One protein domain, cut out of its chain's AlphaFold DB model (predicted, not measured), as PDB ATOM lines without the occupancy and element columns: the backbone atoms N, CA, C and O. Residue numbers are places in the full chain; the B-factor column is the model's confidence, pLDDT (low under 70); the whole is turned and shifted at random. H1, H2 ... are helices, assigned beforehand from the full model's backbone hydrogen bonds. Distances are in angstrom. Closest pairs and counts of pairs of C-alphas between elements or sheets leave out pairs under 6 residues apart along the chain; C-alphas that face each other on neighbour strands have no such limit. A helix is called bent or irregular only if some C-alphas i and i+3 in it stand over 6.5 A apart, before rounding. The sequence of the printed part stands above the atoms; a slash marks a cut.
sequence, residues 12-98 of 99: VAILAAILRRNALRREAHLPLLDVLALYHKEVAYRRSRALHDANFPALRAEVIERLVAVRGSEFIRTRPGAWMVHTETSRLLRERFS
ATOM      1  N   VAL A  12       5.847  30.189  13.349       95.62
ATOM      2  CA  VAL A  12       6.765  31.202  13.895       95.62
ATOM      3  C   VAL A  12       6.526  31.377  15.391       95.62
ATOM      4  O   VAL A  12       7.477  31.350  16.167       95.62
ATOM      5  N   ALA A  13       5.263  31.459  15.817       95.44
ATOM      6  CA  ALA A  13       4.918  31.555  17.234       95.44
ATOM      7  C   ALA A  13       5.352  30.312  18.031       95.44
ATOM      8  O   ALA A  13       5.830  30.447  19.155       95.44
ATOM      9  N   ILE A  14       5.229  29.109  17.450       95.44
ATOM     10  CA  ILE A  14       5.700  27.863  18.083       95.44
ATOM     11  C   ILE A  14       7.216  27.914  18.291       95.44
ATOM     12  O   ILE A  14       7.690  27.693  19.404       95.44
ATOM     13  N   LEU A  15       7.975  28.245  17.242       97.00
ATOM     14  CA  LEU A  15       9.431  28.328  17.326       97.00
ATOM     15  C   LEU A  15       9.876  29.396  18.335       97.00
ATOM     16  O   LEU A  15      10.714  29.118  19.189       97.00
ATOM     17  N   ALA A  16       9.270  30.585  18.293       97.69
ATOM     18  CA  ALA A  16       9.567  31.667  19.226       97.69
ATOM     19  C   ALA A  16       9.326  31.254  20.689       97.69
ATOM     20  O   ALA A  16      10.147  31.550  21.557       97.69
ATOM     21  N   ALA A  17       8.242  30.521  20.969       97.31
ATOM     22  CA  ALA A  17       7.955  30.015  22.308       97.31
ATOM     23  C   ALA A  17       9.003  28.993  22.788       97.31
ATOM     24  O   ALA A  17       9.451  29.066  23.936       97.31
ATOM     25  N   ILE A  18       9.435  28.075  21.914       97.50
ATOM     26  CA  ILE A  18      10.480  27.088  22.233       97.50
ATOM     27  C   ILE A  18      11.816  27.791  22.509       97.50
ATOM     28  O   ILE A  18      12.472  27.497  23.509       97.50
ATOM     29  N   LEU A  19      12.198  28.760  21.672       97.75
ATOM     30  CA  LEU A  19      13.428  29.534  21.850       97.75
ATOM     31  C   LEU A  19      13.409  30.348  23.146       97.75
ATOM     32  O   LEU A  19      14.390  30.320  23.887       97.75
ATOM     33  N   ARG A  20      12.283  30.997  23.476       97.69
ATOM     34  CA  ARG A  20      12.114  31.703  24.756       97.69
ATOM     35  C   ARG A  20      12.300  30.755  25.942       97.69
ATOM     36  O   ARG A  20      12.986  31.102  26.897       97.69
ATOM     37  N   ARG A  21      11.750  29.538  25.877       97.38
ATOM     38  CA  ARG A  21      11.944  28.529  26.930       97.38
ATOM     39  C   ARG A  21      13.410  28.108  27.057       97.38
ATOM     40  O   ARG A  21      13.887  27.940  28.174       97.38
ATOM     41  N   ASN A  22      14.130  27.964  25.947       97.69
ATOM     42  CA  ASN A  22      15.560  27.653  25.974       97.69
ATOM     43  C   ASN A  22      16.422  28.811  26.492       97.69
ATOM     44  O   ASN A  22      17.405  28.544  27.177       97.69
ATOM     45  N   ALA A  23      16.049  30.066  26.228       97.88
ATOM     46  CA  ALA A  23      16.711  31.229  26.819       97.88
ATOM     47  C   ALA A  23      16.610  31.202  28.354       97.88
ATOM     48  O   ALA A  23      17.634  31.218  29.030       97.88
ATOM     49  N   LEU A  24      15.402  30.992  28.893       98.12
ATOM     50  CA  LEU A  24      15.185  30.858  30.341       98.12
ATOM     51  C   LEU A  24      15.958  29.675  30.946       98.12
ATOM     52  O   LEU A  24      16.502  29.765  32.041       98.12
ATOM     53  N   ARG A  25      16.033  28.543  30.233       98.19
ATOM     54  CA  ARG A  25      16.811  27.379  30.691       98.19
ATOM     55  C   ARG A  25      18.307  27.652  30.693       98.19
ATOM     56  O   ARG A  25      18.985  27.182  31.597       98.19
ATOM     57  N   ARG A  26      18.804  28.416  29.720       97.81
ATOM     58  CA  ARG A  26      20.201  28.851  29.674       97.81
ATOM     59  C   ARG A  26      20.538  29.743  30.867       97.81
ATOM     60  O   ARG A  26      21.541  29.486  31.517       97.81
ATOM     61  N   GLU A  27      19.692  30.727  31.166       98.06
ATOM     62  CA  GLU A  27      19.842  31.612  32.336       98.06
ATOM     63  C   GLU A  27      19.817  30.828  33.656       98.06
ATOM     64  O   GLU A  27      20.577  31.122  34.570       98.06
ATOM     65  N   ALA A  28      18.994  29.780  33.733       97.81
ATOM     66  CA  ALA A  28      18.888  28.908  34.901       97.81
ATOM     67  C   ALA A  28      19.906  27.747  34.930       97.81
ATOM     68  O   ALA A  28      19.762  26.844  35.753       97.81
ATOM     69  N   HIS A  29      20.891  27.712  34.022       97.44
ATOM     70  CA  HIS A  29      21.870  26.619  33.889       97.44
ATOM     71  C   HIS A  29      21.253  25.207  33.768       97.44
ATOM     72  O   HIS A  29      21.841  24.207  34.176       97.44
ATOM     73  N   LEU A  30      20.062  25.105  33.177       97.94
ATOM     74  CA  LEU A  30      19.377  23.842  32.920       97.94
ATOM     75  C   LEU A  30      19.757  23.273  31.541       97.94
ATOM     76  O   LEU A  30      20.001  24.040  30.605       97.94
ATOM     77  N   PRO A  31      19.702  21.938  31.350       97.69
ATOM     78  CA  PRO A  31      19.930  21.321  30.044       97.69
ATOM     79  C   PRO A  31      18.999  21.896  28.974       97.69
ATOM     80  O   PRO A  31      17.787  21.975  29.195       97.69
ATOM     81  N   LEU A  32      19.530  22.291  27.817       97.12
ATOM     82  CA  LEU A  32      18.718  22.856  26.737       97.12
ATOM     83  C   LEU A  32      17.784  21.801  26.133       97.12
ATOM     84  O   LEU A  32      18.084  20.611  26.116       97.12
ATOM     85  N   LEU A  33      16.631  22.252  25.646       96.19
ATOM     86  CA  LEU A  33      15.676  21.398  24.956       96.19
ATOM     87  C   LEU A  33      16.090  21.212  23.496       96.19
ATOM     88  O   LEU A  33      16.532  22.174  22.859       96.19
ATOM     89  N   ASP A  34      15.836  20.022  22.955       97.50
ATOM     90  CA  ASP A  34      15.905  19.774  21.517       97.50
ATOM     91  C   ASP A  34      14.811  20.580  20.804       97.50
ATOM     92  O   ASP A  34      13.615  20.270  20.864       97.50
ATOM     93  N   VAL A  35      15.240  21.660  20.151       96.19
ATOM     94  CA  VAL A  35      14.349  22.604  19.475       96.19
ATOM     95  C   VAL A  35      13.620  21.932  18.319       96.19
ATOM     96  O   VAL A  35      12.426  22.167  18.144       96.19
ATOM     97  N   LEU A  36      14.317  21.101  17.540       96.88
ATOM     98  CA  LEU A  36      13.764  20.511  16.326       96.88
ATOM     99  C   LEU A  36      12.729  19.441  16.675       96.88
ATOM    100  O   LEU A  36      11.616  19.464  16.142       96.88
ATOM    101  N   ALA A  37      13.056  18.561  17.624       96.50
ATOM    102  CA  ALA A  37      12.134  17.530  18.088       96.50
ATOM    103  C   ALA A  37      10.863  18.140  18.702       96.50
ATOM    104  O   ALA A  37       9.747  17.725  18.372       96.50
ATOM    105  N   LEU A  38      11.006  19.169  19.549       96.31
ATOM    106  CA  LEU A  38       9.854  19.861  20.133       96.31
ATOM    107  C   LEU A  38       9.028  20.601  19.088       96.31
ATOM    108  O   LEU A  38       7.801  20.551  19.142       96.31
ATOM    109  N   TYR A  39       9.672  21.258  18.127       96.56
ATOM    110  CA  TYR A  39       8.975  21.957  17.057       96.56
ATOM    111  C   TYR A  39       8.104  20.999  16.236       96.56
ATOM    112  O   TYR A  39       6.915  21.264  16.045       96.56
ATOM    113  N   HIS A  40       8.652  19.856  15.805       95.44
ATOM    114  CA  HIS A  40       7.887  18.847  15.068       95.44
ATOM    115  C   HIS A  40       6.726  18.295  15.893       95.44
ATOM    116  O   HIS A  40       5.604  18.213  15.388       95.44
ATOM    117  N   LYS A  41       6.969  17.985  17.173       95.06
ATOM    118  CA  LYS A  41       5.935  17.501  18.090       95.06
ATOM    119  C   LYS A  41       4.797  18.511  18.260       95.06
ATOM    120  O   LYS A  41       3.635  18.133  18.149       95.06
ATOM    121  N   GLU A  42       5.108  19.783  18.486       95.19
ATOM    122  CA  GLU A  42       4.110  20.846  18.670       95.19
ATOM    123  C   GLU A  42       3.307  21.121  17.396       95.19
ATOM    124  O   GLU A  42       2.086  21.294  17.445       95.19
ATOM    125  N   VAL A  43       3.964  21.127  16.232       93.88
ATOM    126  CA  VAL A  43       3.269  21.264  14.946       93.88
ATOM    127  C   VAL A  43       2.333  20.079  14.715       93.88
ATOM    128  O   VAL A  43       1.172  20.295  14.366       93.88
ATOM    129  N   ALA A  44       2.799  18.847  14.931       91.56
ATOM    130  CA  ALA A  44       1.979  17.644  14.786       91.56
ATOM    131  C   ALA A  44       0.786  17.651  15.753       91.56
ATOM    132  O   ALA A  44      -0.347  17.441  15.326       91.56
ATOM    133  N   TYR A  45       1.017  17.991  17.024       91.56
ATOM    134  CA  TYR A  45      -0.034  18.106  18.031       91.56
ATOM    135  C   TYR A  45      -1.104  19.127  17.634       91.56
ATOM    136  O   TYR A  45      -2.292  18.818  17.669       91.56
ATOM    137  N   ARG A  46      -0.714  20.330  17.194       92.50
ATOM    138  CA  ARG A  46      -1.681  21.362  16.783       92.50
ATOM    139  C   ARG A  46      -2.447  20.987  15.517       92.50
ATOM    140  O   ARG A  46      -3.622  21.324  15.421       92.50
ATOM    141  N   ARG A  47      -1.815  20.279  14.570       90.00
ATOM    142  CA  ARG A  47      -2.511  19.705  13.402       90.00
ATOM    143  C   ARG A  47      -3.562  18.699  13.842       90.00
ATOM    144  O   ARG A  47      -4.720  18.842  13.471       90.00
ATOM    145  N   SER A  48      -3.149  17.728  14.654       88.19
ATOM    146  CA  SER A  48      -4.023  16.680  15.180       88.19
ATOM    147  C   SER A  48      -5.204  17.278  15.942       88.19
ATOM    148  O   SER A  48      -6.354  16.963  15.654       88.19
ATOM    149  N   ARG A  49      -4.936  18.237  16.833       90.00
ATOM    150  CA  ARG A  49      -5.969  18.921  17.609       90.00
ATOM    151  C   ARG A  49      -6.948  19.697  16.740       90.00
ATOM    152  O   ARG A  49      -8.142  19.620  16.970       90.00
ATOM    153  N   ALA A  50      -6.474  20.411  15.729       89.81
ATOM    154  CA  ALA A  50      -7.375  21.151  14.859       89.81
ATOM    155  C   ALA A  50      -8.232  20.231  13.973       89.81
ATOM    156  O   ALA A  50      -9.406  20.519  13.760       89.81
ATOM    157  N   LEU A  51      -7.678  19.105  13.504       88.25
ATOM    158  CA  LEU A  51      -8.462  18.063  12.834       88.25
ATOM    159  C   LEU A  51      -9.509  17.464  13.775       88.25
ATOM    160  O   LEU A  51     -10.658  17.287  13.375       88.25
ATOM    161  N   HIS A  52      -9.123  17.185  15.020       89.88
ATOM    162  CA  HIS A  52     -10.039  16.733  16.055       89.88
ATOM    163  C   HIS A  52     -11.168  17.748  16.253       89.88
ATOM    164  O   HIS A  52     -12.328  17.404  16.070       89.88
ATOM    165  N   ASP A  53     -10.853  19.007  16.543       89.38
ATOM    166  CA  ASP A  53     -11.842  20.043  16.849       89.38
ATOM    167  C   ASP A  53     -12.789  20.320  15.667       89.38
ATOM    168  O   ASP A  53     -13.985  20.522  15.876       89.38
ATOM    169  N   ALA A  54     -12.292  20.255  14.427       90.00
ATOM    170  CA  ALA A  54     -13.107  20.450  13.228       90.00
ATOM    171  C   ALA A  54     -14.099  19.303  12.966       90.00
ATOM    172  O   ALA A  54     -15.201  19.544  12.478       90.00
ATOM    173  N   ASN A  55     -13.725  18.054  13.272       90.31
ATOM    174  CA  ASN A  55     -14.506  16.873  12.879       90.31
ATOM    175  C   ASN A  55     -15.272  16.227  14.040       90.31
ATOM    176  O   ASN A  55     -16.308  15.597  13.824       90.31
ATOM    177  N   PHE A  56     -14.790  16.378  15.275       90.81
ATOM    178  CA  PHE A  56     -15.351  15.716  16.449       90.81
ATOM    179  C   PHE A  56     -16.838  16.030  16.674       90.81
ATOM    180  O   PHE A  56     -17.580  15.084  16.932       90.81
ATOM    181  N   PRO A  57     -17.338  17.277  16.535       93.62
ATOM    182  CA  PRO A  57     -18.762  17.558  16.727       93.62
ATOM    183  C   PRO A  57     -19.668  16.806  15.743       93.62
ATOM    184  O   PRO A  57     -20.672  16.227  16.159       93.62
ATOM    185  N   ALA A  58     -19.288  16.768  14.463       93.69
ATOM    186  CA  ALA A  58     -20.050  16.081  13.421       93.69
ATOM    187  C   ALA A  58     -20.039  14.559  13.627       93.69
ATOM    188  O   ALA A  58     -21.089  13.922  13.602       93.69
ATOM    189  N   LEU A  59     -18.870  13.980  13.921       94.19
ATOM    190  CA  LEU A  59     -18.758  12.552  14.232       94.19
ATOM    191  C   LEU A  59     -19.518  12.180  15.505       94.19
ATOM    192  O   LEU A  59     -20.142  11.124  15.568       94.19
ATOM    193  N   ARG A  60     -19.499  13.047  16.519       95.31
ATOM    194  CA  ARG A  60     -20.238  12.824  17.760       95.31
ATOM    195  C   ARG A  60     -21.743  12.799  17.514       95.31
ATOM    196  O   ARG A  60     -22.422  11.965  18.105       95.31
ATOM    197  N   ALA A  61     -22.259  13.691  16.668       95.44
ATOM    198  CA  ALA A  61     -23.665  13.678  16.270       95.44
ATOM    199  C   ALA A  61     -24.027  12.366  15.550       95.44
ATOM    200  O   ALA A  61     -24.972  11.699  15.959       95.44
ATOM    201  N   GLU A  62     -23.202  11.933  14.590       95.62
ATOM    202  CA  GLU A  62     -23.373  10.657  13.873       95.62
ATOM    203  C   GLU A  62     -23.395   9.450  14.835       95.62
ATOM    204  O   GLU A  62     -24.230   8.552  14.718       95.62
ATOM    205  N   VAL A  63     -22.500   9.424  15.827       95.88
ATOM    206  CA  VAL A  63     -22.461   8.369  16.855       95.88
ATOM    207  C   VAL A  63     -23.702   8.399  17.741       95.88
ATOM    208  O   VAL A  63     -24.248   7.343  18.055       95.88
ATOM    209  N   ILE A  64     -24.157   9.587  18.144       96.44
ATOM    210  CA  ILE A  64     -25.376   9.743  18.941       96.44
ATOM    211  C   ILE A  64     -26.575   9.203  18.171       96.44
ATOM    212  O   ILE A  64     -27.289   8.369  18.715       96.44
ATOM    213  N   GLU A  65     -26.770   9.605  16.915       96.19
ATOM    214  CA  GLU A  65     -27.876   9.125  16.078       96.19
ATOM    215  C   GLU A  65     -27.886   7.595  15.975       96.19
ATOM    216  O   GLU A  65     -28.913   6.956  16.217       96.19
ATOM    217  N   ARG A  66     -26.718   6.990  15.720       95.06
ATOM    218  CA  ARG A  66     -26.562   5.528  15.683       95.06
ATOM    219  C   ARG A  66     -26.918   4.874  17.018       95.06
ATOM    220  O   ARG A  66     -27.621   3.868  17.041       95.06
ATOM    221  N   LEU A  67     -26.448   5.426  18.136       94.81
ATOM    222  CA  LEU A  67     -26.718   4.862  19.460       94.81
ATOM    223  C   LEU A  67     -28.178   5.039  19.887       94.81
ATOM    224  O   LEU A  67     -28.725   4.121  20.499       94.81
ATOM    225  N   VAL A  68     -28.828   6.155  19.533       95.88
ATOM    226  CA  VAL A  68     -30.270   6.349  19.753       95.88
ATOM    227  C   VAL A  68     -31.060   5.294  18.986       95.88
ATOM    228  O   VAL A  68     -31.945   4.674  19.568       95.88
ATOM    229  N   ALA A  69     -30.720   5.045  17.718       95.38
ATOM    230  CA  ALA A  69     -31.420   4.061  16.893       95.38
ATOM    231  C   ALA A  69     -31.318   2.627  17.447       95.38
ATOM    232  O   ALA A  69     -32.270   1.861  17.342       95.38
ATOM    233  N   VAL A  70     -30.182   2.265  18.055       95.50
ATOM    234  CA  VAL A  70     -29.937   0.897  18.553       95.50
ATOM    235  C   VAL A  70     -30.398   0.697  20.001       95.50
ATOM    236  O   VAL A  70     -30.842  -0.391  20.356       95.50
ATOM    237  N   ARG A  71     -30.247   1.708  20.866       93.44
ATOM    238  CA  ARG A  71     -30.413   1.566  22.328       93.44
ATOM    239  C   ARG A  71     -31.427   2.529  22.947       93.44
ATOM    240  O   ARG A  71     -31.673   2.451  24.149       93.44
ATOM    241  N   GLY A  72     -32.009   3.423  22.152       92.56
ATOM    242  CA  GLY A  72     -32.933   4.454  22.613       92.56
ATOM    243  C   GLY A  72     -32.239   5.692  23.192       92.56
ATOM    244  O   GLY A  72     -31.070   5.675  23.584       92.56
ATOM    245  N   SER A  73     -32.985   6.795  23.259       93.19
ATOM    246  CA  SER A  73     -32.496   8.100  23.724       93.19
ATOM    247  C   SER A  73     -32.084   8.113  25.197       93.19
ATOM    248  O   SER A  73     -31.134   8.805  25.564       93.19
ATOM    249  N   GLU A  74     -32.764   7.332  26.041       94.81
ATOM    250  CA  GLU A  74     -32.480   7.293  27.480       94.81
ATOM    251  C   GLU A  74     -31.112   6.679  27.783       94.81
ATOM    252  O   GLU A  74     -30.428   7.126  28.705       94.81
ATOM    253  N   PHE A  75     -30.645   5.729  26.965       92.12
ATOM    254  CA  PHE A  75     -29.330   5.117  27.150       92.12
ATOM    255  C   PHE A  75     -28.204   6.157  27.101       92.12
ATOM    256  O   PHE A  75     -27.294   6.118  27.929       92.12
ATOM    257  N   ILE A  76     -28.281   7.135  26.195       92.06
ATOM    258  CA  ILE A  76     -27.238   8.160  26.011       92.06
ATOM    259  C   ILE A  76     -27.108   9.082  27.228       92.06
ATOM    260  O   ILE A  76     -26.022   9.590  27.503       92.06
ATOM    261  N   ARG A  77     -28.192   9.269  27.989       92.56
ATOM    262  CA  ARG A  77     -28.201  10.092  29.208       92.56
ATOM    263  C   ARG A  77     -27.528   9.404  30.398       92.56
ATOM    264  O   ARG A  77     -27.237  10.055  31.399       92.56
ATOM    265  N   THR A  78     -27.257   8.104  30.303       96.12
ATOM    266  CA  THR A  78     -26.545   7.353  31.343       96.12
ATOM    267  C   THR A  78     -25.032   7.581  31.264       96.12
ATOM    268  O   THR A  78     -24.486   7.879  30.201       96.12
ATOM    269  N   ARG A  79     -24.311   7.376  32.377       95.44
ATOM    270  CA  ARG A  79     -22.833   7.418  32.382       95.44
ATOM    271  C   ARG A  79     -22.207   6.437  31.370       95.44
ATOM    272  O   ARG A  79     -21.323   6.873  30.631       95.44
ATOM    273  N   PRO A  80     -22.652   5.164  31.274       95.00
ATOM    274  CA  PRO A  80     -22.152   4.242  30.253       95.00
ATOM    275  C   PRO A  80     -22.426   4.714  28.821       95.00
ATOM    276  O   PRO A  80     -21.554   4.590  27.967       95.00
ATOM    277  N   GLY A  81     -23.606   5.288  28.559       95.25
ATOM    278  CA  GLY A  81     -23.950   5.827  27.243       95.25
ATOM    279  C   GLY A  81     -23.079   7.017  26.850       95.25
ATOM    280  O   GLY A  81     -22.527   7.036  25.752       95.25
ATOM    281  N   ALA A  82     -22.875   7.968  27.763       94.38
ATOM    282  CA  ALA A  82     -21.988   9.107  27.538       94.38
ATOM    283  C   ALA A  82     -20.534   8.673  27.274       94.38
ATOM    284  O   ALA A  82     -19.879   9.210  26.377       94.38
ATOM    285  N   TRP A  83     -20.041   7.674  28.015       96.69
ATOM    286  CA  TRP A  83     -18.719   7.094  27.781       96.69
ATOM    287  C   TRP A  83     -18.627   6.418  26.409       96.69
ATOM    288  O   TRP A  83     -17.680   6.679  25.673       96.69
ATOM    289  N   MET A  84     -19.635   5.628  26.025       96.69
ATOM    290  CA  MET A  84     -19.688   4.952  24.725       96.69
ATOM    291  C   MET A  84     -19.716   5.942  23.555       96.69
ATOM    292  O   MET A  84     -19.008   5.752  22.573       96.69
ATOM    293  N   VAL A  85     -20.471   7.043  23.670       96.06
ATOM    294  CA  VAL A  85     -20.437   8.124  22.671       96.06
ATOM    295  C   VAL A  85     -19.012   8.652  22.511       96.06
ATOM    296  O   VAL A  85     -18.531   8.800  21.390       96.06
ATOM    297  N   HIS A  86     -18.319   8.931  23.617       94.00
ATOM    298  CA  HIS A  86     -16.960   9.466  23.577       94.00
ATOM    299  C   HIS A  86     -15.954   8.485  22.952       94.00
ATOM    300  O   HIS A  86     -15.155   8.888  22.101       94.00
ATOM    301  N   THR A  87     -15.996   7.208  23.337       95.44
ATOM    302  CA  THR A  87     -15.068   6.190  22.828       95.44
ATOM    303  C   THR A  87     -15.303   5.885  21.355       95.44
ATOM    304  O   THR A  87     -14.340   5.872  20.590       95.44
ATOM    305  N   GLU A  88     -16.557   5.731  20.929       95.69
ATOM    306  CA  GLU A  88     -16.903   5.488  19.524       95.69
ATOM    307  C   GLU A  88     -16.583   6.695  18.637       95.69
ATOM    308  O   GLU A  88     -16.029   6.531  17.550       95.69
ATOM    309  N   THR A  89     -16.831   7.919  19.116       95.06
ATOM    310  CA  THR A  89     -16.445   9.138  18.382       95.06
ATOM    311  C   THR A  89     -14.930   9.202  18.198       95.06
ATOM    312  O   THR A  89     -14.445   9.452  17.095       95.06
ATOM    313  N   SER A  90     -14.170   8.926  19.262       92.06
ATOM    314  CA  SER A  90     -12.704   8.916  19.213       92.06
ATOM    315  C   SER A  90     -12.171   7.807  18.300       92.06
ATOM    316  O   SER A  90     -11.201   8.017  17.576       92.06
ATOM    317  N   ARG A  91     -12.813   6.630  18.292       94.00
ATOM    318  CA  ARG A  91     -12.486   5.529  17.378       94.00
ATOM    319  C   ARG A  91     -12.700   5.941  15.921       94.00
ATOM    320  O   ARG A  91     -11.758   5.847  15.140       94.00
ATOM    321  N   LEU A  92     -13.878   6.468  15.581       93.62
ATOM    322  CA  LEU A  92     -14.196   6.915  14.219       93.62
ATOM    323  C   LEU A  92     -13.280   8.043  13.737       93.62
ATOM    324  O   LEU A  92     -12.900   8.064  12.568       93.62
ATOM    325  N   LEU A  93     -12.904   8.967  14.622       90.69
ATOM    326  CA  LEU A  93     -11.976  10.043  14.285       90.69
ATOM    327  C   LEU A  93     -10.599   9.486  13.882       90.69
ATOM    328  O   LEU A  93     -10.054   9.893  12.857       90.69
ATOM    329  N   ARG A  94     -10.064   8.523  14.645       89.31
ATOM    330  CA  ARG A  94      -8.789   7.859  14.318       89.31
ATOM    331  C   ARG A  94      -8.875   7.050  13.027       89.31
ATOM    332  O   ARG A  94      -7.972   7.129  12.205       89.31
ATOM    333  N   GLU A  95      -9.968   6.318  12.826       91.00
ATOM    334  CA  GLU A  95     -10.179   5.515  11.616       91.00
ATOM    335  C   GLU A  95     -10.271   6.378  10.352       91.00
ATOM    336  O   GLU A  95      -9.680   6.032   9.333       91.00
ATOM    337  N   ARG A  96     -10.980   7.513  10.408       89.75
ATOM    338  CA  ARG A  96     -11.200   8.371   9.232       89.75
ATOM    339  C   ARG A  96     -10.030   9.297   8.908       89.75
ATOM    340  O   ARG A  96      -9.869   9.661   7.748       89.75
ATOM    341  N   PHE A  97      -9.249   9.706   9.907       83.06
ATOM    342  CA  PHE A  97      -8.235  10.756   9.739       83.06
ATOM    343  C   PHE A  97      -6.817  10.338  10.148       83.06
ATOM    344  O   PHE A  97      -5.907  11.160  10.055       83.06
ATOM    345  N   SER A  98      -6.616   9.084  10.576       74.75
ATOM    346  CA  SER A  98      -5.313   8.517  10.967       74.75
ATOM    347  C   SER A  98      -4.530   9.394  11.956       74.75
ATOM    348  O   SER A  98      -3.318   9.568  11.821       74.75
TER     349      SER A  98
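This is residues 12 to 98 of the 99 residues of an uncharacterized protein of Methylobacterium sp. 2A (UniProt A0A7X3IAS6). One long bent helix, H2, makes most of the length, and the chain folds back at both of its ends: H1 slants off the start of arm H2a as a splayed helical hairpin, while at the other end the four-residue H3 makes a turn that leads into H4, which crosses arm H2b. The two ends stay apart, joined through H2 alone. The 87 printed residues hold four named helices, in the order H1, H2, H3, H4, and no named strand, and the class is all helix. The whole is extended, with a radius of gyration of the C-alphas of 20.0 A, and its outline is a rod with spans of 60 by 24 by 17 A.

Start at H2, residues 35 to 71, the hub, which taken whole touches three other helices. By its hydrogen bonds it was assigned as one helix, but it is bent: C-alphas 54 and 57 are 7.3 A apart. Its arms, H2a with residues 35 to 54 and H2b with residues 57 to 71, stand at a steep tilt of 51 degrees. Look next at H1, residues 12 to 27: its residues 14 to 19 alone touch H2a, the closest C-alphas being those of Leu 15 and Tyr 39, 6.4 A apart. H1 and H2a are a helical hairpin and run opposite ways at a steep tilt of 42 degrees. At the other end, H2b touches H4, residues 79 to 97, which uses residues 85 to 93 alone; the closest C-alphas, of Arg 60 and Thr 89, are 5.3 A apart, and the two run opposite ways at a steep tilt of 52 degrees. H2a and H4 are close but not clearly touching, 7.2 A between their closest C-alphas, of His 52 and Leu 93. H3, residues 73 to 76, touches H2b, with the C-alphas of Val 68 and Ile 76 closest at 7.2 A. H3 and H4 only just touch, and only at the corner, with 3 pairs of C-alphas within 8 A, the closest those of Phe 75 and Gly 81 at 5.4 A. H1 is apart from H2b, H3 and H4. In H1, H2a, H2b and H4 every O i to N i+4 pair is within hydrogen-bond range; H3 is too short for such a pair.

Find C-alpha 35 at (14.349, 22.604, 19.475); from there H2a runs 28.2 A to C-alpha 54, and H2b, from C-alpha 57, covers 20.6 A. H1 begins at C-alpha 12, at (6.765, 31.202, 13.895), and is 22.6 A long. H4 is 27.1 A long and ends at C-alpha 97, at (-8.235, 10.756, 9.739).

The two C-alphas farthest apart, of His 29 and Ala 69, are 60.3 A from each other. The printed part has no cut and no long link. Its mean pLDDT is 94.3, and no printed residue is under 70.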